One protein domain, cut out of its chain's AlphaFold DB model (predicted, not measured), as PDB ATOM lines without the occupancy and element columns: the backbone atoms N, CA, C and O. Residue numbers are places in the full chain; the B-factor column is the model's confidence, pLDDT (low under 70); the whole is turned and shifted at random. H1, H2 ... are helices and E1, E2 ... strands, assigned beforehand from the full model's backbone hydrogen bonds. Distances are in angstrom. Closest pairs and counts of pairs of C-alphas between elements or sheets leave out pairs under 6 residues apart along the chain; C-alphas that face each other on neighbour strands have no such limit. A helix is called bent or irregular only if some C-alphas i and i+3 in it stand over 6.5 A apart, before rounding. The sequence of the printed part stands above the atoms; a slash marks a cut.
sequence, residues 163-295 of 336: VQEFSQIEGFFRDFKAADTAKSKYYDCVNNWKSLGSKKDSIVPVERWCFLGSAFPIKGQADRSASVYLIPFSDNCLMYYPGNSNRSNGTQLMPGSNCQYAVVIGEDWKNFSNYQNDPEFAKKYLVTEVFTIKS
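What this domain is: This is residues 163 to 295 of the 336 residues of an uncharacterized protein of Actinobacteria bacterium (UniProt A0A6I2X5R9). A four-stranded sheet, E1, E2, E5 and E6, is curled like part of a barrel round the long helix H2, with both edge strands near that helix but the ring left open between them. Short H1 folds back on the beginning of H2, H3 covers part of the other face of the sheet over E2, H4 only grazes the sheet, and the small E3 and E4 hairpin lies toward one end, its turn around residue 246 sticking out. The printed part has 133 residues, with four named helices and six named strands in the order H1 H2 E1 E2 E3 E4 E5 H3 H4 E6, of the mixed class. The larger sheet has the order E1, E2, E5, E6 and is antiparallel throughout, as is the pair E3 and E4. The whole is compact, with a radius of gyration of the C-alphas of 15.9 A and spans of 47 by 38 by 25 A.

Where its parts are: In the larger sheet, E1 is residues 209 to 215, 16.2 A long; E2 is residues 224 to 232, 24.9 A; E5 is residues 258 to 265, 23.2 A; and E6 is residues 289 to 294, 16.2 A, ending at C-alpha 294 at (32.947, -47.234, -39.870). H2, residues 176 to 198, is 33.8 A long and begins at C-alpha 176 at (55.507, -47.090, -11.873). It is neither bent nor irregular, but only just: C-alphas 194 and 197 are 6.5 A apart. H1, residues 163 to 172, begins at C-alpha 163 at (53.567, -42.583, -25.546), is 14.8 A long and is irregular, with C-alphas 168 and 171 7.2 A apart. H3 is residues 269 to 275 and H4 residues 281 to 284; H3 is neither bent nor irregular, but only just, with C-alphas 271 and 274 6.3 A apart. E3 is residues 238 to 241 and E4 residues 250 to 253.

How they stand to each other: The sheet is strongly twisted, and its edge strands E1 and E6 are apart. E1 and E2 are a hairpin, with N 210 and O 228 at 2.8 A. E2 and E5 run antiparallel at 162 degrees, with N 231 and O 262 at 2.8 A. E5 and E6 have N 263 and O 289 at 2.8 A. H2 is on this sheet; its closest C-alphas to E1 are Ala 182 and Leu 212, 4.6 A, and to E6 Gly 197 and Lys 294, 4.9 A. H1 and H2 form two layers with the sheet, helices on one face of it. H1 and H2 are a helical hairpin and touch, through residues 176 to 183 of H2 alone, with the closest C-alphas, Glu 170 and Ala 179, 5.6 A apart, at a steep tilt of 42 degrees, opposite ways. H3 is on the opposite face from H2, over E2 at a height over the sheet of 9.2 A, and runs along the strands, at 15 degrees to E2 on the local plane. H4 only grazes the sheet with residues 281 to 282, and is close to but not clearly touching H3. E3 and E4 are a hairpin, with N 241 and O 250 at 2.9 A; H2 and E4 are only just apart, the closest C-alphas at 8.1 A. O i to N i+4 pairs within hydrogen-bond range number 3 of 6 in H1, 17 of 19 in H2 and 1 of 3 in H3, where 2 of 4 O i to N i+3 pairs are within range; H4 is too short for an i+4 pair.

The domain as a whole: The two C-alphas farthest apart, those of Gly 220 and Gly 256, are 49.1 A apart. The printed part has no cut, and no link between named elements is long. The mean pLDDT of the printed part is 83.6; residues 163 to 171, 217 to 222 and 267 to 270 are under 70.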
ATOM      1  N   VAL A 163      52.387 -42.124 -26.295       69.00
ATOM      2  CA  VAL A 163      53.567 -42.583 -25.546       69.00
ATOM      3  C   VAL A 163      54.410 -41.401 -25.065       69.00
ATOM      4  O   VAL A 163      54.876 -41.403 -23.924       69.00
ATOM      5  N   GLN A 164      54.572 -40.389 -25.913       66.56
ATOM      6  CA  GLN A 164      55.337 -39.191 -25.606       66.56
ATOM      7  C   GLN A 164      54.632 -38.341 -24.542       66.56
ATOM      8  O   GLN A 164      55.275 -37.971 -23.563       66.56
ATOM      9  N   GLU A 165      53.322 -38.092 -24.656       65.75
ATOM     10  CA  GLU A 165      52.577 -37.360 -23.612       65.75
ATOM     11  C   GLU A 165      52.468 -38.145 -22.309       65.75
ATOM     12  O   GLU A 165      52.581 -37.578 -21.223       65.75
ATOM     13  N   PHE A 166      52.286 -39.463 -22.402       68.94
ATOM     14  CA  PHE A 166      52.172 -40.320 -21.235       68.94
ATOM     15  C   PHE A 166      53.437 -40.238 -20.381       68.94
ATOM     16  O   PHE A 166      53.330 -40.127 -19.164       68.94
ATOM     17  N   SER A 167      54.620 -40.188 -21.006       69.12
ATOM     18  CA  SER A 167      55.888 -39.994 -20.287       69.12
ATOM     19  C   SER A 167      55.935 -38.683 -19.485       69.12
ATOM     20  O   SER A 167      56.530 -38.633 -18.411       69.12
ATOM     21  N   GLN A 168      55.239 -37.634 -19.943       65.06
ATOM     22  CA  GLN A 168      55.165 -36.346 -19.242       65.06
ATOM     23  C   GLN A 168      54.261 -36.402 -18.005       65.06
ATOM     24  O   GLN A 168      54.444 -35.618 -17.073       65.06
ATOM     25  N   ILE A 169      53.287 -37.319 -17.988       63.91
ATOM     26  CA  ILE A 169      52.338 -37.497 -16.879       63.91
ATOM     27  C   ILE A 169      52.623 -38.737 -16.025       63.91
ATOM     28  O   ILE A 169      51.977 -38.926 -14.997       63.91
ATOM     29  N   GLU A 170      53.589 -39.568 -16.415       69.56
ATOM     30  CA  GLU A 170      53.948 -40.817 -15.734       69.56
ATOM     31  C   GLU A 170      54.283 -40.572 -14.255       69.56
ATOM     32  O   GLU A 170      53.813 -41.286 -13.368       69.56
ATOM     33  N   GLY A 171      55.000 -39.477 -13.974       67.50
ATOM     34  CA  GLY A 171      55.356 -39.050 -12.620       67.50
ATOM     35  C   GLY A 171      54.183 -38.572 -11.751       67.50
ATOM     36  O   GLY A 171      54.383 -38.328 -10.562       67.50
ATOM     37  N   PHE A 172      52.971 -38.430 -12.301       72.31
ATOM     38  CA  PHE A 172      51.763 -38.114 -11.526       72.31
ATOM     39  C   PHE A 172      51.074 -39.358 -10.961       72.31
ATOM     40  O   PHE A 172      50.159 -39.242 -10.143       72.31
ATOM     41  N   PHE A 173      51.480 -40.558 -11.367       74.62
ATOM     42  CA  PHE A 173      50.974 -41.783 -10.762       74.62
ATOM     43  C   PHE A 173      51.742 -42.108  -9.480       74.62
ATOM     44  O   PHE A 173      52.881 -41.694  -9.284       74.62
ATOM     45  N   ARG A 174      51.092 -42.844  -8.569       73.44
ATOM     46  CA  ARG A 174      51.654 -43.166  -7.244       73.44
ATOM     47  C   ARG A 174      53.007 -43.864  -7.338       73.44
ATOM     48  O   ARG A 174      53.882 -43.649  -6.506       73.44
ATOM     49  N   ASP A 175      53.106 -44.753  -8.312       80.25
ATOM     50  CA  ASP A 175      54.248 -45.597  -8.585       80.25
ATOM     51  C   ASP A 175      54.223 -46.012 -10.063       80.25
ATOM     52  O   ASP A 175      53.225 -45.840 -10.772       80.25
ATOM     53  N   PHE A 176      55.337 -46.588 -10.512       82.00
ATOM     54  CA  PHE A 176      55.507 -47.090 -11.873       82.00
ATOM     55  C   PHE A 176      54.435 -48.123 -12.266       82.00
ATOM     56  O   PHE A 176      53.953 -48.125 -13.394       82.00
ATOM     57  N   LYS A 177      53.972 -48.958 -11.326       85.69
ATOM     58  CA  LYS A 177      52.946 -49.974 -11.603       85.69
ATOM     59  C   LYS A 177      51.584 -49.339 -11.887       85.69
ATOM     60  O   LYS A 177      50.843 -49.820 -12.747       85.69
ATOM     61  N   ALA A 178      51.232 -48.276 -11.169       81.81
ATOM     62  CA  ALA A 178      50.022 -47.502 -11.408       81.81
ATOM     63  C   ALA A 178      50.080 -46.788 -12.767       81.81
ATOM     64  O   ALA A 178      49.079 -46.802 -13.487       81.81
ATOM     65  N   ALA A 179      51.243 -46.245 -13.140       81.94
ATOM     66  CA  ALA A 179      51.460 -45.675 -14.466       81.94
ATOM     67  C   ALA A 179      51.318 -46.729 -15.578       81.94
ATOM     68  O   ALA A 179      50.502 -46.558 -16.481       81.94
ATOM     69  N   ASP A 180      52.002 -47.867 -15.476       86.19
ATOM     70  CA  ASP A 180      51.877 -48.970 -16.440       86.19
ATOM     71  C   ASP A 180      50.434 -49.468 -16.570       86.19
ATOM     72  O   ASP A 180      49.937 -49.710 -17.671       86.19
ATOM     73  N   THR A 181      49.722 -49.568 -15.445       90.31
ATOM     74  CA  THR A 181      48.303 -49.944 -15.438       90.31
ATOM     75  C   THR A 181      47.458 -48.918 -16.195       90.31
ATOM     76  O   THR A 181      46.586 -49.299 -16.977       90.31
ATOM     77  N   ALA A 182      47.704 -47.623 -15.988       88.94
ATOM     78  CA  ALA A 182      47.005 -46.553 -16.693       88.94
ATOM     79  C   ALA A 182      47.317 -46.559 -18.198       88.94
ATOM     80  O   ALA A 182      46.400 -46.429 -19.012       88.94
ATOM     81  N   LYS A 183      48.579 -46.788 -18.573       89.50
ATOM     82  CA  LYS A 183      49.021 -46.930 -19.967       89.50
ATOM     83  C   LYS A 183      48.369 -48.132 -20.652       89.50
ATOM     84  O   LYS A 183      47.836 -47.998 -21.751       89.50
ATOM     85  N   SER A 184      48.349 -49.288 -19.991       93.19
ATOM     86  CA  SER A 184      47.679 -50.500 -20.484       93.19
ATOM     87  C   SER A 184      46.188 -50.250 -20.716       93.19
ATOM     88  O   SER A 184      45.677 -50.511 -21.803       93.19
ATOM     89  N   LYS A 185      45.504 -49.649 -19.733       93.88
ATOM     90  CA  LYS A 185      44.083 -49.290 -19.851       93.88
ATOM     91  C   LYS A 185      43.804 -48.312 -20.982       93.88
ATOM     92  O   LYS A 185      42.769 -48.432 -21.630       93.88
ATOM     93  N   TYR A 186      44.698 -47.354 -21.231       92.69
ATOM     94  CA  TYR A 186      44.553 -46.450 -22.369       92.69
ATOM     95  C   TYR A 186      44.492 -47.235 -23.680       92.69
ATOM     96  O   TYR A 186      43.542 -47.069 -24.446       92.69
ATOM     97  N   TYR A 187      45.458 -48.129 -23.912       93.94
ATOM     98  CA  TYR A 187      45.482 -48.938 -25.129       93.94
ATOM     99  C   TYR A 187      44.272 -49.854 -25.233       93.94
ATOM    100  O   TYR A 187      43.684 -49.949 -26.309       93.94
ATOM    101  N   ASP A 188      43.855 -50.472 -24.128       95.56
ATOM    102  CA  ASP A 188      42.634 -51.276 -24.090       95.56
ATOM    103  C   ASP A 188      41.419 -50.444 -24.511       95.56
ATOM    104  O   ASP A 188      40.624 -50.879 -25.341       95.56
ATOM    105  N   CYS A 189      41.295 -49.216 -24.009       94.62
ATOM    106  CA  CYS A 189      40.192 -48.321 -24.346       94.62
ATOM    107  C   CYS A 189      40.211 -47.874 -25.809       94.62
ATOM    108  O   CYS A 189      39.190 -47.981 -26.492       94.62
ATOM    109  N   VAL A 190      41.368 -47.460 -26.328       93.44
ATOM    110  CA  VAL A 190      41.531 -47.110 -27.746       93.44
ATOM    111  C   VAL A 190      41.211 -48.302 -28.648       93.44
ATOM    112  O   VAL A 190      40.453 -48.165 -29.609       93.44
ATOM    113  N   ASN A 191      41.744 -49.484 -28.338       95.19
ATOM    114  CA  ASN A 191      41.506 -50.695 -29.120       95.19
ATOM    115  C   ASN A 191      40.034 -51.114 -29.064       95.19
ATOM    116  O   ASN A 191      39.444 -51.444 -30.098       95.19
ATOM    117  N   ASN A 192      39.408 -51.022 -27.889       95.62
ATOM    118  CA  ASN A 192      37.980 -51.256 -27.727       95.62
ATOM    119  C   ASN A 192      37.159 -50.292 -28.590       95.62
ATOM    120  O   ASN A 192      36.254 -50.753 -29.290       95.62
ATOM    121  N   TRP A 193      37.493 -48.998 -28.623       95.75
ATOM    122  CA  TRP A 193      36.816 -48.016 -29.478       95.75
ATOM    123  C   TRP A 193      37.010 -48.284 -30.970       95.75
ATOM    124  O   TRP A 193      36.029 -48.302 -31.714       95.75
ATOM    125  N   LYS A 194      38.236 -48.580 -31.412       94.69
ATOM    126  CA  LYS A 194      38.514 -48.971 -32.806       94.69
ATOM    127  C   LYS A 194      37.731 -50.218 -33.216       94.69
ATOM    128  O   LYS A 194      37.220 -50.289 -34.332       94.69
ATOM    129  N   SER A 195      37.576 -51.179 -32.302       95.12
ATOM    130  CA  SER A 195      36.835 -52.419 -32.562       95.12
ATOM    131  C   SER A 195      35.326 -52.213 -32.744       95.12
ATOM    132  O   SER A 195      34.659 -53.087 -33.302       95.12
ATOM    133  N   LEU A 196      34.768 -51.071 -32.308       94.00
ATOM    134  CA  LEU A 196      33.326 -50.814 -32.385       94.00
ATOM    135  C   LEU A 196      32.799 -50.868 -33.822       94.00
ATOM    136  O   LEU A 196      31.672 -51.311 -34.030       94.00
ATOM    137  N   GLY A 197      33.613 -50.480 -34.810       90.62
ATOM    138  CA  GLY A 197      33.229 -50.528 -36.223       90.62
ATOM    139  C   GLY A 197      32.989 -51.948 -36.746       90.62
ATOM    140  O   GLY A 197      32.177 -52.149 -37.644       90.62
ATOM    141  N   SER A 198      33.632 -52.946 -36.138       90.94
ATOM    142  CA  SER A 198      33.513 -54.359 -36.523       90.94
ATOM    143  C   SER A 198      32.320 -55.067 -35.876       90.94
ATOM    144  O   SER A 198      31.991 -56.194 -36.259       90.94
ATOM    145  N   LYS A 199      31.665 -54.443 -34.889       91.44
ATOM    146  CA  LYS A 199      30.514 -55.036 -34.202       91.44
ATOM    147  C   LYS A 199      29.294 -55.035 -35.125       91.44
ATOM    148  O   LYS A 199      28.967 -54.031 -35.749       91.44
ATOM    149  N   LYS A 200      28.615 -56.183 -35.200       88.00
ATOM    150  CA  LYS A 200      27.433 -56.400 -36.059       88.00
ATOM    151  C   LYS A 200      26.105 -56.284 -35.305       88.00
ATOM    152  O   LYS A 200      25.048 -56.539 -35.880       88.00
ATOM    153  N   ASP A 201      26.158 -55.939 -34.023       83.44
ATOM    154  CA  ASP A 201      24.971 -55.791 -33.192       83.44
ATOM    155  C   ASP A 201      24.076 -54.679 -33.734       83.44
ATOM    156  O   ASP A 201      24.559 -53.647 -34.181       83.44
ATOM    157  N   SER A 202      22.755 -54.842 -33.636       79.00
ATOM    158  CA  SER A 202      21.806 -53.786 -34.040       79.00
ATOM    159  C   SER A 202      21.977 -52.470 -33.265       79.00
ATOM    160  O   SER A 202      21.465 -51.436 -33.691       79.00
ATOM    161  N   ILE A 203      22.659 -52.534 -32.118       84.56
ATOM    162  CA  ILE A 203      22.932 -51.443 -31.187       84.56
ATOM    163  C   ILE A 203      24.354 -51.643 -30.688       84.56
ATOM    164  O   ILE A 203      24.626 -52.616 -29.986       84.56
ATOM    165  N   VAL A 204      25.244 -50.719 -31.034       89.69
ATOM    166  CA  VAL A 204      26.638 -50.743 -30.585       89.69
ATOM    167  C   VAL A 204      26.822 -49.624 -29.565       89.69
ATOM    168  O   VAL A 204      26.992 -48.470 -29.966       89.69
ATOM    169  N   PRO A 205      26.724 -49.924 -28.255       91.69
ATOM    170  CA  PRO A 205      26.902 -48.915 -27.223       91.69
ATOM    171  C   PRO A 205      28.331 -48.372 -27.262       91.69
ATOM    172  O   PRO A 205      29.296 -49.115 -27.452       91.69
ATOM    173  N   VAL A 206      28.445 -47.061 -27.075       92.94
ATOM    174  CA  VAL A 206      29.705 -46.321 -27.065       92.94
ATOM    175  C   VAL A 206      29.875 -45.694 -25.697       92.94
ATOM    176  O   VAL A 206      29.162 -44.752 -25.337       92.94
ATOM    177  N   GLU A 207      30.843 -46.202 -24.948       93.31
ATOM    178  CA  GLU A 207      31.321 -45.553 -23.740       93.31
ATOM    179  C   GLU A 207      32.296 -44.446 -24.146       93.31
ATOM    180  O   GLU A 207      33.379 -44.717 -24.647       93.31
ATOM    181  N   ARG A 208      31.886 -43.180 -24.014       92.00
ATOM    182  CA  ARG A 208      32.658 -42.028 -24.524       92.00
ATOM    183  C   ARG A 208      33.834 -41.621 -23.638       92.00
ATOM    184  O   ARG A 208      34.498 -40.632 -23.924       92.00
ATOM    185  N   TRP A 209      34.043 -42.321 -22.537       92.38
ATOM    186  CA  TRP A 209      35.066 -42.008 -21.558       92.38
ATOM    187  C   TRP A 209      35.669 -43.307 -21.041       92.38
ATOM    188  O   TRP A 209      35.012 -44.343 -21.047       92.38
ATOM    189  N   CYS A 210      36.920 -43.254 -20.615       93.38
ATOM    190  CA  CYS A 210      37.608 -44.386 -20.024       93.38
ATOM    191  C   CYS A 210      38.484 -43.900 -18.873       93.38
ATOM    192  O   CYS A 210      39.314 -43.006 -19.040       93.38
ATOM    193  N   PHE A 211      38.271 -44.489 -17.698       92.31
ATOM    194  CA  PHE A 211      39.041 -44.192 -16.499       92.31
ATOM    195  C   PHE A 211      40.368 -44.952 -16.508       92.31
ATOM    196  O   PHE A 211      40.398 -46.185 -16.446       92.31
ATOM    197  N   LEU A 212      41.472 -44.213 -16.524       88.88
ATOM    198  CA  LEU A 212      42.815 -44.785 -16.517       88.88
ATOM    199  C   LEU A 212      43.267 -45.120 -15.090       88.88
ATOM    200  O   LEU A 212      43.851 -46.175 -14.843       88.88
ATOM    201  N   GLY A 213      42.923 -44.282 -14.116       86.62
ATOM    202  CA  GLY A 213      43.302 -44.487 -12.719       86.62
ATOM    203  C   GLY A 213      43.334 -43.188 -11.927       86.62
ATOM    204  O   GLY A 213      43.093 -42.109 -12.465       86.62
ATOM    205  N   SER A 214      43.642 -43.289 -10.637       82.00
ATOM    206  CA  SER A 214      43.914 -42.111  -9.813       82.00
ATOM    207  C   SER A 214      45.324 -41.594 -10.108       82.00
ATOM    208  O   SER A 214      46.299 -42.331  -9.962       82.00
ATOM    209  N   ALA A 215      45.418 -40.329 -10.504       74.62
ATOM    210  CA  ALA A 215      46.643 -39.549 -10.556       74.62
ATOM    211  C   ALA A 215      46.751 -38.722  -9.267       74.62
ATOM    212  O   ALA A 215      45.808 -38.033  -8.862       74.62
ATOM    213  N   PHE A 216      47.897 -38.801  -8.599       70.25
ATOM    214  CA  PHE A 216      48.163 -38.029  -7.395       70.25
ATOM    215  C   PHE A 216      48.631 -36.644  -7.820       70.25
ATOM    216  O   PHE A 216      49.688 -36.513  -8.442       70.25
ATOM    217  N   PRO A 217      47.873 -35.584  -7.515       56.94
ATOM    218  CA  PRO A 217      48.401 -34.251  -7.713       56.94
ATOM    219  C   PRO A 217      49.568 -33.986  -6.753       56.94
ATOM    220  O   PRO A 217      49.808 -34.709  -5.784       56.94
ATOM    221  N   ILE A 218      50.261 -32.878  -7.014       55.59
ATOM    222  CA  ILE A 218      51.281 -32.290  -6.144       55.59
ATOM    223  C   ILE A 218      50.817 -32.349  -4.676       55.59
ATOM    224  O   ILE A 218      49.671 -32.015  -4.361       55.59
ATOM    225  N   LYS A 219      51.726 -32.786  -3.795       49.28
ATOM    226  CA  LYS A 219      51.526 -33.024  -2.356       49.28
ATOM    227  C   LYS A 219      50.548 -32.014  -1.723       49.28
ATOM    228  O   LYS A 219      50.850 -30.825  -1.657       49.28
ATOM    229  N   GLY A 220      49.401 -32.502  -1.239       59.00
ATOM    230  CA  GLY A 220      48.379 -31.701  -0.545       59.00
ATOM    231  C   GLY A 220      47.104 -31.391  -1.342       59.00
ATOM    232  O   GLY A 220      46.191 -30.787  -0.786       59.00
ATOM    233  N   GLN A 221      46.999 -31.805  -2.608       62.59
ATOM    234  CA  GLN A 221      45.742 -31.753  -3.368       62.59
ATOM    235  C   GLN A 221      44.988 -33.096  -3.327       62.59
ATOM    236  O   GLN A 221      45.582 -34.142  -3.082       62.59
ATOM    237  N   ALA A 222      43.673 -33.055  -3.559       69.56
ATOM    238  CA  ALA A 222      42.828 -34.247  -3.624       69.56
ATOM    239  C   ALA A 222      43.127 -35.079  -4.877       69.56
ATOM    240  O   ALA A 222      43.295 -34.501  -5.950       69.56
ATOM    241  N   ASP A 223      43.139 -36.407  -4.739       71.62
ATOM    242  CA  ASP A 223      43.341 -37.356  -5.838       71.62
ATOM    243  C   ASP A 223      42.529 -36.957  -7.076       71.62
ATOM    244  O   ASP A 223      41.310 -36.766  -7.017       71.62
ATOM    245  N   ARG A 224      43.222 -36.828  -8.207       77.56
ATOM    246  CA  ARG A 224      42.603 -36.541  -9.501       77.56
ATOM    247  C   ARG A 224      42.396 -37.848 -10.243       77.56
ATOM    248  O   ARG A 224      43.189 -38.777 -10.143       77.56
ATOM    249  N   SER A 225      41.323 -37.940 -11.009       82.44
ATOM    250  CA  SER A 225      41.102 -39.060 -11.920       82.44
ATOM    251  C   SER A 225      41.753 -38.764 -13.269       82.44
ATOM    252  O   SER A 225      41.383 -37.784 -13.914       82.44
ATOM    253  N   ALA A 226      42.657 -39.626 -13.728       84.69
ATOM    254  CA  ALA A 226      43.096 -39.631 -15.115       84.69
ATOM    255  C   ALA A 226      42.043 -40.355 -15.964       84.69
ATOM    256  O   ALA A 226      41.738 -41.527 -15.724       84.69
ATOM    257  N   SER A 227      41.494 -39.655 -16.953       88.94
ATOM    258  CA  SER A 227      40.489 -40.184 -17.875       88.94
ATOM    259  C   SER A 227      40.789 -39.732 -19.298       88.94
ATOM    260  O   SER A 227      41.291 -38.625 -19.513       88.94
ATOM    261  N   VAL A 228      40.433 -40.576 -20.260       91.25
ATOM    262  CA  VAL A 228      40.437 -40.237 -21.688       91.25
ATOM    263  C   VAL A 228      39.039 -40.266 -22.253       91.25
ATOM    264  O   VAL A 228      38.170 -40.995 -21.769       91.25
ATOM    265  N   TYR A 229      38.831 -39.468 -23.288       92.44
ATOM    266  CA  TYR A 229      37.526 -39.228 -23.868       92.44
ATOM    267  C   TYR A 229      37.550 -39.417 -25.373       92.44
ATOM    268  O   TYR A 229      38.492 -39.001 -26.043       92.44
ATOM    269  N   LEU A 230      36.481 -40.015 -25.890       94.06
ATOM    270  CA  LEU A 230      36.243 -40.212 -27.311       94.06
ATOM    271  C   LEU A 230      35.304 -39.112 -27.820       94.06
ATOM    272  O   LEU A 230      34.117 -39.083 -27.470       94.06
ATOM    273  N   ILE A 231      35.830 -38.218 -28.653       93.00
ATOM    274  CA  ILE A 231      35.104 -37.065 -29.188       93.00
ATOM    275  C   ILE A 231      34.792 -37.292 -30.670       93.00
ATOM    276  O   ILE A 231      35.721 -37.320 -31.478       93.00
ATOM    277  N   PRO A 232      33.511 -37.447 -31.063       94.12
ATOM    278  CA  PRO A 232      33.141 -37.396 -32.470       94.12
ATOM    279  C   PRO A 232      33.277 -35.966 -32.985       94.12
ATOM    280  O   PRO A 232      32.734 -35.029 -32.391       94.12
ATOM    281  N   PHE A 233      33.950 -35.806 -34.117       91.50
ATOM    282  CA  PHE A 233      34.109 -34.502 -34.759       91.50
ATOM    283  C   PHE A 233      33.652 -34.494 -36.227       91.50
ATOM    284  O   PHE A 233      33.902 -33.550 -36.964       91.50
ATOM    285  N   SER A 234      32.914 -35.527 -36.635       90.94
ATOM    286  CA  SER A 234      32.083 -35.524 -37.844       90.94
ATOM    287  C   SER A 234      30.603 -35.522 -37.452       90.94
ATOM    288  O   SER A 234      30.262 -35.931 -36.343       90.94
ATOM    289  N   ASP A 235      29.723 -35.090 -38.353       88.38
ATOM    290  CA  ASP A 235      28.281 -35.064 -38.095       88.38
ATOM    291  C   ASP A 235      27.676 -36.463 -37.904       88.38
ATOM    292  O   ASP A 235      28.047 -37.430 -38.573       88.38
ATOM    293  N   ASN A 236      26.657 -36.548 -37.040       89.06
ATOM    294  CA  ASN A 236      25.790 -37.722 -36.865       89.06
ATOM    295  C   ASN A 236      26.521 -39.025 -36.499       89.06
ATOM    296  O   ASN A 236      26.084 -40.113 -36.865       89.06
ATOM    297  N   CYS A 237      27.623 -38.941 -35.757       92.88
ATOM    298  CA  CYS A 237      28.410 -40.121 -35.395       92.88
ATOM    299  C   CYS A 237      27.825 -40.952 -34.266       92.88
ATOM    300  O   CYS A 237      27.906 -42.184 -34.265       92.88
ATOM    301  N   LEU A 238      27.223 -40.264 -33.304       92.56
ATOM    302  CA  LEU A 238      26.607 -40.871 -32.143       92.56
ATOM    303  C   LEU A 238      25.141 -40.481 -32.103       92.56
ATOM    304  O   LEU A 238      24.783 -39.331 -32.348       92.56
ATOM    305  N   MET A 239      24.299 -41.431 -31.721       91.56
ATOM    306  CA  MET A 239      22.904 -41.162 -31.409       91.56
ATOM    307  C   MET A 239      22.604 -41.581 -29.975       91.56
ATOM    308  O   MET A 239      23.124 -42.579 -29.466       91.56
ATOM    309  N   TYR A 240      21.750 -40.810 -29.312       89.88
ATOM    310  CA  TYR A 240      21.230 -41.187 -28.008       89.88
ATOM    311  C   TYR A 240      20.212 -42.318 -28.165       89.88
ATOM    312  O   TYR A 240      19.351 -42.268 -29.047       89.88
ATOM    313  N   TYR A 241      20.280 -43.317 -27.289       83.56
ATOM    314  CA  TYR A 241      19.223 -44.308 -27.157       83.56
ATOM    315  C   TYR A 241      18.637 -44.265 -25.742       83.56
ATOM    316  O   TYR A 241      19.375 -44.295 -24.751       83.56
ATOM    317  N   PRO A 242      17.298 -44.244 -25.618       81.06
ATOM    318  CA  PRO A 242      16.672 -44.421 -24.328       81.06
ATOM    319  C   PRO A 242      16.896 -45.859 -23.844       81.06
ATOM    320  O   PRO A 242      16.819 -46.849 -24.595       81.06
ATOM    321  N   GLY A 243      17.189 -45.947 -22.559       79.81
ATOM    322  CA  GLY A 243      17.223 -47.157 -21.772       79.81
ATOM    323  C   GLY A 243      15.855 -47.825 -21.722       79.81
ATOM    324  O   GLY A 243      14.829 -47.265 -22.115       79.81
ATOM    325  N   ASN A 244      15.844 -49.070 -21.277       81.31
ATOM    326  CA  ASN A 244      14.632 -49.847 -21.063       81.31
ATOM    327  C   ASN A 244      14.813 -50.736 -19.823       81.31
ATOM    328  O   ASN A 244      15.803 -50.613 -19.110       81.31
ATOM    329  N   SER A 245      13.875 -51.651 -19.565       75.81
ATOM    330  CA  SER A 245      13.941 -52.556 -18.406       75.81
ATOM    331  C   SER A 245      15.231 -53.379 -18.314       75.81
ATOM    332  O   SER A 245      15.561 -53.858 -17.237       75.81
ATOM    333  N   ASN A 246      15.950 -53.544 -19.427       77.94
ATOM    334  CA  ASN A 246      17.124 -54.404 -19.534       77.94
ATOM    335  C   ASN A 246      18.409 -53.605 -19.818       77.94
ATOM    336  O   ASN A 246      19.460 -54.215 -20.000       77.94
ATOM    337  N   ARG A 247      18.346 -52.267 -19.926       79.00
ATOM    338  CA  ARG A 247      19.522 -51.431 -20.229       79.00
ATOM    339  C   ARG A 247      19.364 -49.989 -19.745       79.00
ATOM    340  O   ARG A 247      18.285 -49.410 -19.858       79.00
ATOM    341  N   SER A 248      20.456 -49.371 -19.309       82.94
ATOM    342  CA  SER A 248      20.511 -47.935 -19.018       82.94
ATOM    343  C   SER A 248      20.425 -47.080 -20.293       82.94
ATOM    344  O   SER A 248      20.619 -47.562 -21.411       82.94
ATOM    345  N   ASN A 249      20.103 -45.797 -20.122       86.88
ATOM    346  CA  ASN A 249      20.250 -44.784 -21.169       86.88
ATOM    347  C   ASN A 249      21.715 -44.699 -21.624       86.88
ATOM    348  O   ASN A 249      22.616 -44.838 -20.796       86.88
ATOM    349  N   GLY A 250      21.961 -44.415 -22.904       91.12
ATOM    350  CA  GLY A 250      23.333 -44.290 -23.388       91.12
ATOM    351  C   GLY A 250      23.467 -43.711 -24.789       91.12
ATOM    352  O   GLY A 250      22.506 -43.239 -25.398       91.12
ATOM    353  N   THR A 251      24.698 -43.741 -25.289       92.00
ATOM    354  CA  THR A 251      25.069 -43.344 -26.651       92.00
ATOM    355  C   THR A 251      25.473 -44.566 -27.453       92.00
ATOM    356  O   THR A 251      26.180 -45.426 -26.934       92.00
ATOM    357  N   GLN A 252      25.041 -44.655 -28.706       92.69
ATOM    358  CA  GLN A 252      25.447 -45.715 -29.632       92.69
ATOM    359  C   GLN A 252      26.030 -45.125 -30.913       92.69
ATOM    360  O   GLN A 252      25.737 -43.974 -31.246       92.69
ATOM    361  N   LEU A 253      26.805 -45.934 -31.640       92.62
ATOM    362  CA  LEU A 253      27.211 -45.598 -33.002       92.62
ATOM    363  C   LEU A 253      25.974 -45.471 -33.887       92.62
ATOM    364  O   LEU A 253      25.083 -46.325 -33.853       92.62
ATOM    365  N   MET A 254      25.937 -44.422 -34.699       92.25
ATOM    366  CA  MET A 254      24.900 -44.258 -35.708       92.25
ATOM    367  C   MET A 254      25.072 -45.322 -36.812       92.25
ATOM    368  O   MET A 254      26.177 -45.516 -37.328       92.25
ATOM    369  N   PRO A 255      24.024 -46.065 -37.204       91.00
ATOM    370  CA  PRO A 255      24.164 -47.034 -38.290       91.00
ATOM    371  C   PRO A 255      24.541 -46.392 -39.621       91.00
ATOM    372  O   PRO A 255      24.044 -45.329 -39.981       91.00
ATOM    373  N   GLY A 256      25.451 -47.045 -40.335       89.31
ATOM    374  CA  GLY A 256      26.000 -46.611 -41.611       89.31
ATOM    375  C   GLY A 256      27.001 -45.466 -41.487       89.31
ATOM    376  O   GLY A 256      27.581 -45.070 -42.495       89.31
ATOM    377  N   SER A 257      27.230 -44.940 -40.278       91.69
ATOM    378  CA  SER A 257      28.128 -43.809 -40.085       91.69
ATOM    379  C   SER A 257      29.567 -44.183 -40.404       91.69
ATOM    380  O   SER A 257      30.054 -45.239 -39.992       91.69
ATOM    381  N   ASN A 258      30.267 -43.270 -41.063       94.38
ATOM    382  CA  ASN A 258      31.706 -43.321 -41.246       94.38
ATOM    383  C   ASN A 258      32.301 -42.077 -40.594       94.38
ATOM    384  O   ASN A 258      32.248 -40.996 -41.172       94.38
ATOM    385  N   CYS A 259      32.777 -42.227 -39.366       93.81
ATOM    386  CA  CYS A 259      32.970 -41.096 -38.473       93.81
ATOM    387  C   CYS A 259      34.386 -40.990 -37.959       93.81
ATOM    388  O   CYS A 259      34.962 -41.995 -37.541       93.81
ATOM    389  N   GLN A 260      34.909 -39.769 -37.946       94.12
ATOM    390  CA  GLN A 260      36.199 -39.479 -37.348       94.12
ATOM    391  C   GLN A 260      36.027 -39.158 -35.864       94.12
ATOM    392  O   GLN A 260      35.109 -38.437 -35.454       94.12
ATOM    393  N   TYR A 261      36.919 -39.730 -35.067       94.06
ATOM    394  CA  TYR A 261      36.954 -39.563 -33.628       94.06
ATOM    395  C   TYR A 261      38.343 -39.151 -33.186       94.06
ATOM    396  O   TYR A 261      39.341 -39.647 -33.712       94.06
ATOM    397  N   ALA A 262      38.378 -38.254 -32.211       91.88
ATOM    398  CA  ALA A 262      39.580 -37.840 -31.519       91.88
ATOM    399  C   ALA A 262      39.585 -38.435 -30.111       91.88
ATOM    400  O   ALA A 262      38.547 -38.468 -29.443       91.88
ATOM    401  N   VAL A 263      40.755 -38.874 -29.659       91.06
ATOM    402  CA  VAL A 263      41.002 -39.230 -28.263       91.06
ATOM    403  C   VAL A 263      41.673 -38.052 -27.577       91.06
ATOM    404  O   VAL A 263      42.652 -37.507 -28.081       91.06
ATOM    405  N   VAL A 264      41.118 -37.641 -26.440       87.94
ATOM    406  CA  VAL A 264      41.612 -36.501 -25.662       87.94
ATOM    407  C   VAL A 264      41.828 -36.934 -24.217       87.94
ATOM    408  O   VAL A 264      40.947 -37.556 -23.617       87.94
ATOM    409  N   ILE A 265      42.981 -36.586 -23.644       82.81
ATOM    410  CA  ILE A 265      43.236 -36.678 -22.202       82.81
ATOM    411  C   ILE A 265      42.739 -35.383 -21.554       82.81
ATOM    412  O   ILE A 265      43.128 -34.294 -21.971       82.81
ATOM    413  N   GLY A 266      41.916 -35.464 -20.508       74.62
ATOM    414  CA  GLY A 266      41.635 -34.268 -19.708       74.62
ATOM    415  C   GLY A 266      40.383 -34.340 -18.855       74.62
ATOM    416  O   GLY A 266      39.405 -34.962 -19.222       74.62
ATOM    417  N   GLU A 267      40.382 -33.643 -17.724       65.56
ATOM    418  CA  GLU A 267      39.305 -33.685 -16.719       65.56
ATOM    419  C   GLU A 267      37.973 -33.058 -17.190       65.56
ATOM    420  O   GLU A 267      36.926 -33.252 -16.573       65.56
ATOM    421  N   ASP A 268      37.994 -32.328 -18.306       62.41
ATOM    422  CA  ASP A 268      36.938 -31.406 -18.714       62.41
ATOM    423  C   ASP A 268      36.179 -31.867 -19.970       62.41
ATOM    424  O   ASP A 268      36.003 -31.126 -20.940       62.41
ATOM    425  N   TRP A 269      35.626 -33.084 -19.942       65.69
ATOM    426  CA  TRP A 269      34.677 -33.550 -20.971       65.69
ATOM    427  C   TRP A 269      33.595 -32.521 -21.310       65.69
ATOM    428  O   TRP A 269      33.220 -32.363 -22.469       65.69
ATOM    429  N   LYS A 270      33.096 -31.807 -20.291       69.69
ATOM    430  CA  LYS A 270      32.060 -30.778 -20.451       69.69
ATOM    431  C   LYS A 270      32.492 -29.653 -21.389       69.69
ATOM    432  O   LYS A 270      31.645 -29.084 -22.072       69.69
ATOM    433  N   ASN A 271      33.788 -29.348 -21.439       76.00
ATOM    434  CA  ASN A 271      34.307 -28.347 -22.359       76.00
ATOM    435  C   ASN A 271      34.295 -28.898 -23.788       76.00
ATOM    436  O   ASN A 271      33.861 -28.195 -24.692       76.00
ATOM    437  N   PHE A 272      34.673 -30.162 -23.990       77.94
ATOM    438  CA  PHE A 272      34.731 -30.769 -25.325       77.94
ATOM    439  C   PHE A 272      33.366 -31.179 -25.887       77.94
ATOM    440  O   PHE A 272      33.183 -31.202 -27.102       77.94
ATOM    441  N   SER A 273      32.376 -31.456 -25.033       74.44
ATOM    442  CA  SER A 273      31.055 -31.908 -25.484       74.44
ATOM    443  C   SER A 273      30.309 -30.888 -26.344       74.44
ATOM    444  O   SER A 273      29.472 -31.288 -27.148       74.44
ATOM    445  N   ASN A 274      30.619 -29.597 -26.200       79.81
ATOM    446  CA  ASN A 274      30.015 -28.531 -27.003       79.81
ATOM    447  C   ASN A 274      30.607 -28.430 -28.415       79.81
ATOM    448  O   ASN A 274      30.007 -27.794 -29.273       79.81
ATOM    449  N   TYR A 275      31.757 -29.062 -28.655       81.44
ATOM    450  CA  TYR A 275      32.448 -29.067 -29.946       81.44
ATOM    451  C   TYR A 275      32.269 -30.395 -30.690       81.44
ATOM    452  O   TYR A 275      33.031 -30.718 -31.601       81.44
ATOM    453  N   GLN A 276      31.268 -31.190 -30.296       78.94
ATOM    454  CA  GLN A 276      30.885 -32.367 -31.066       78.94
ATOM    455  C   GLN A 276      30.501 -31.931 -32.479       78.94
ATOM    456  O   GLN A 276      29.751 -30.970 -32.656       78.94
ATOM    457  N   ASN A 277      31.006 -32.670 -33.463       85.38
ATOM    458  CA  ASN A 277      30.829 -32.391 -34.888       85.38
ATOM    459  C   ASN A 277      31.553 -31.133 -35.426       85.38
ATOM    460  O   ASN A 277      31.224 -30.671 -36.513       85.38
ATOM    461  N   ASP A 278      32.539 -30.571 -34.716       85.81
ATOM    462  CA  ASP A 278      33.415 -29.538 -35.294       85.81
ATOM    463  C   ASP A 278      34.472 -30.195 -36.206       85.81
ATOM    464  O   ASP A 278      35.402 -30.807 -35.685       85.81
ATOM    465  N   PRO A 279      34.411 -30.065 -37.547       85.69
ATOM    466  CA  PRO A 279      35.371 -30.721 -38.444       85.69
ATOM    467  C   PRO A 279      36.816 -30.240 -38.236       85.69
ATOM    468  O   PRO A 279      37.763 -30.931 -38.613       85.69
ATOM    469  N   GLU A 280      37.002 -29.079 -37.604       84.75
ATOM    470  CA  GLU A 280      38.313 -28.531 -37.266       84.75
ATOM    471  C   GLU A 280      38.760 -28.917 -35.841       84.75
ATOM    472  O   GLU A 280      39.815 -28.467 -35.397       84.75
ATOM    473  N   PHE A 281      38.009 -29.761 -35.115       85.00
ATOM    474  CA  PHE A 281      38.302 -30.139 -33.724       85.00
ATOM    475  C   PHE A 281      39.736 -30.647 -33.556       85.00
ATOM    476  O   PHE A 281      40.494 -30.116 -32.747       85.00
ATOM    477  N   ALA A 282      40.143 -31.625 -34.369       80.75
ATOM    478  CA  ALA A 282      41.480 -32.218 -34.291       80.75
ATOM    479  C   ALA A 282      42.614 -31.237 -34.652       80.75
ATOM    480  O   ALA A 282      43.770 -31.513 -34.362       80.75
ATOM    481  N   LYS A 283      42.301 -30.091 -35.274       75.62
ATOM    482  CA  LYS A 283      43.271 -29.021 -35.557       75.62
ATOM    483  C   LYS A 283      43.335 -27.975 -34.440       75.62
ATOM    484  O   LYS A 283      44.347 -27.296 -34.306       75.62
ATOM    485  N   LYS A 284      42.249 -27.815 -33.675       72.19
ATOM    486  CA  LYS A 284      42.114 -26.826 -32.591       72.19
ATOM    487  C   LYS A 284      42.568 -27.360 -31.235       72.19
ATOM    488  O   LYS A 284      42.979 -26.577 -30.383       72.19
ATOM    489  N   TYR A 285      42.454 -28.666 -31.013       75.62
ATOM    490  CA  TYR A 285      42.686 -29.281 -29.710       75.62
ATOM    491  C   TYR A 285      43.814 -30.300 -29.751       75.62
ATOM    492  O   TYR A 285      44.083 -30.919 -30.775       75.62
ATOM    493  N   LEU A 286      44.448 -30.480 -28.593       71.62
ATOM    494  CA  LEU A 286      45.432 -31.527 -28.380       71.62
ATOM    495  C   LEU A 286      44.715 -32.871 -28.362       71.62
ATOM    496  O   LEU A 286      43.883 -33.129 -27.489       71.62
ATOM    497  N   VAL A 287      45.000 -33.687 -29.367       79.81
ATOM    498  CA  VAL A 287      44.430 -35.020 -29.530       79.81
ATOM    499  C   VAL A 287      45.573 -36.020 -29.517       79.81
ATOM    500  O   VAL A 287      46.587 -35.823 -30.185       79.81
ATOM    501  N   THR A 288      45.415 -37.089 -28.746       82.00
ATOM    502  CA  THR A 288      46.424 -38.152 -28.666       82.00
ATOM    503  C   THR A 288      46.299 -39.111 -29.833       82.00
ATOM    504  O   THR A 288      47.258 -39.763 -30.235       82.00
ATOM    505  N   GLU A 289      45.090 -39.229 -30.378       86.81
ATOM    506  CA  GLU A 289      44.838 -40.098 -31.505       86.81
ATOM    507  C   GLU A 289      43.625 -39.652 -32.306       86.81
ATOM    508  O   GLU A 289      42.629 -39.182 -31.751       86.81
ATOM    509  N   VAL A 290      43.696 -39.859 -33.618       89.69
ATOM    510  CA  VAL A 290      42.571 -39.697 -34.532       89.69
ATOM    511  C   VAL A 290      42.378 -40.991 -35.300       89.69
ATOM    512  O   VAL A 290      43.303 -41.495 -35.936       89.69
ATOM    513  N   PHE A 291      41.159 -41.521 -35.289       92.81
ATOM    514  CA  PHE A 291      40.810 -42.677 -36.106       92.81
ATOM    515  C   PHE A 291      39.381 -42.595 -36.623       92.81
ATOM    516  O   PHE A 291      38.540 -41.848 -36.125       92.81
ATOM    517  N   THR A 292      39.116 -43.374 -37.668       93.94
ATOM    518  CA  THR A 292      37.791 -43.467 -38.280       93.94
ATOM    519  C   THR A 292      37.110 -44.752 -37.832       93.94
ATOM    520  O   THR A 292      37.670 -45.836 -37.993       93.94
ATOM    521  N   ILE A 293      35.891 -44.645 -37.302       93.44
ATOM    522  CA  ILE A 293      35.031 -45.794 -37.019       93.44
ATOM    523  C   ILE A 293      33.950 -45.852 -38.096       93.44
ATOM    524  O   ILE A 293      33.077 -44.981 -38.179       93.44
ATOM    525  N   LYS A 294      33.995 -46.911 -38.905       93.00
ATOM    526  CA  LYS A 294      32.947 -47.234 -39.870       93.00
ATOM    527  C   LYS A 294      31.985 -48.234 -39.245       93.00
ATOM    528  O   LYS A 294      32.379 -49.355 -38.941       93.00
ATOM    529  N   SER A 295      30.736 -47.831 -39.053       90.69
ATOM    530  CA  SER A 295      29.687 -48.700 -38.523       90.69
ATOM    531  C   SER A 295      29.369 -49.809 -39.529       90.69
ATOM    532  O   SER A 295      28.946 -49.527 -40.652       90.69
TER     533      SER A 295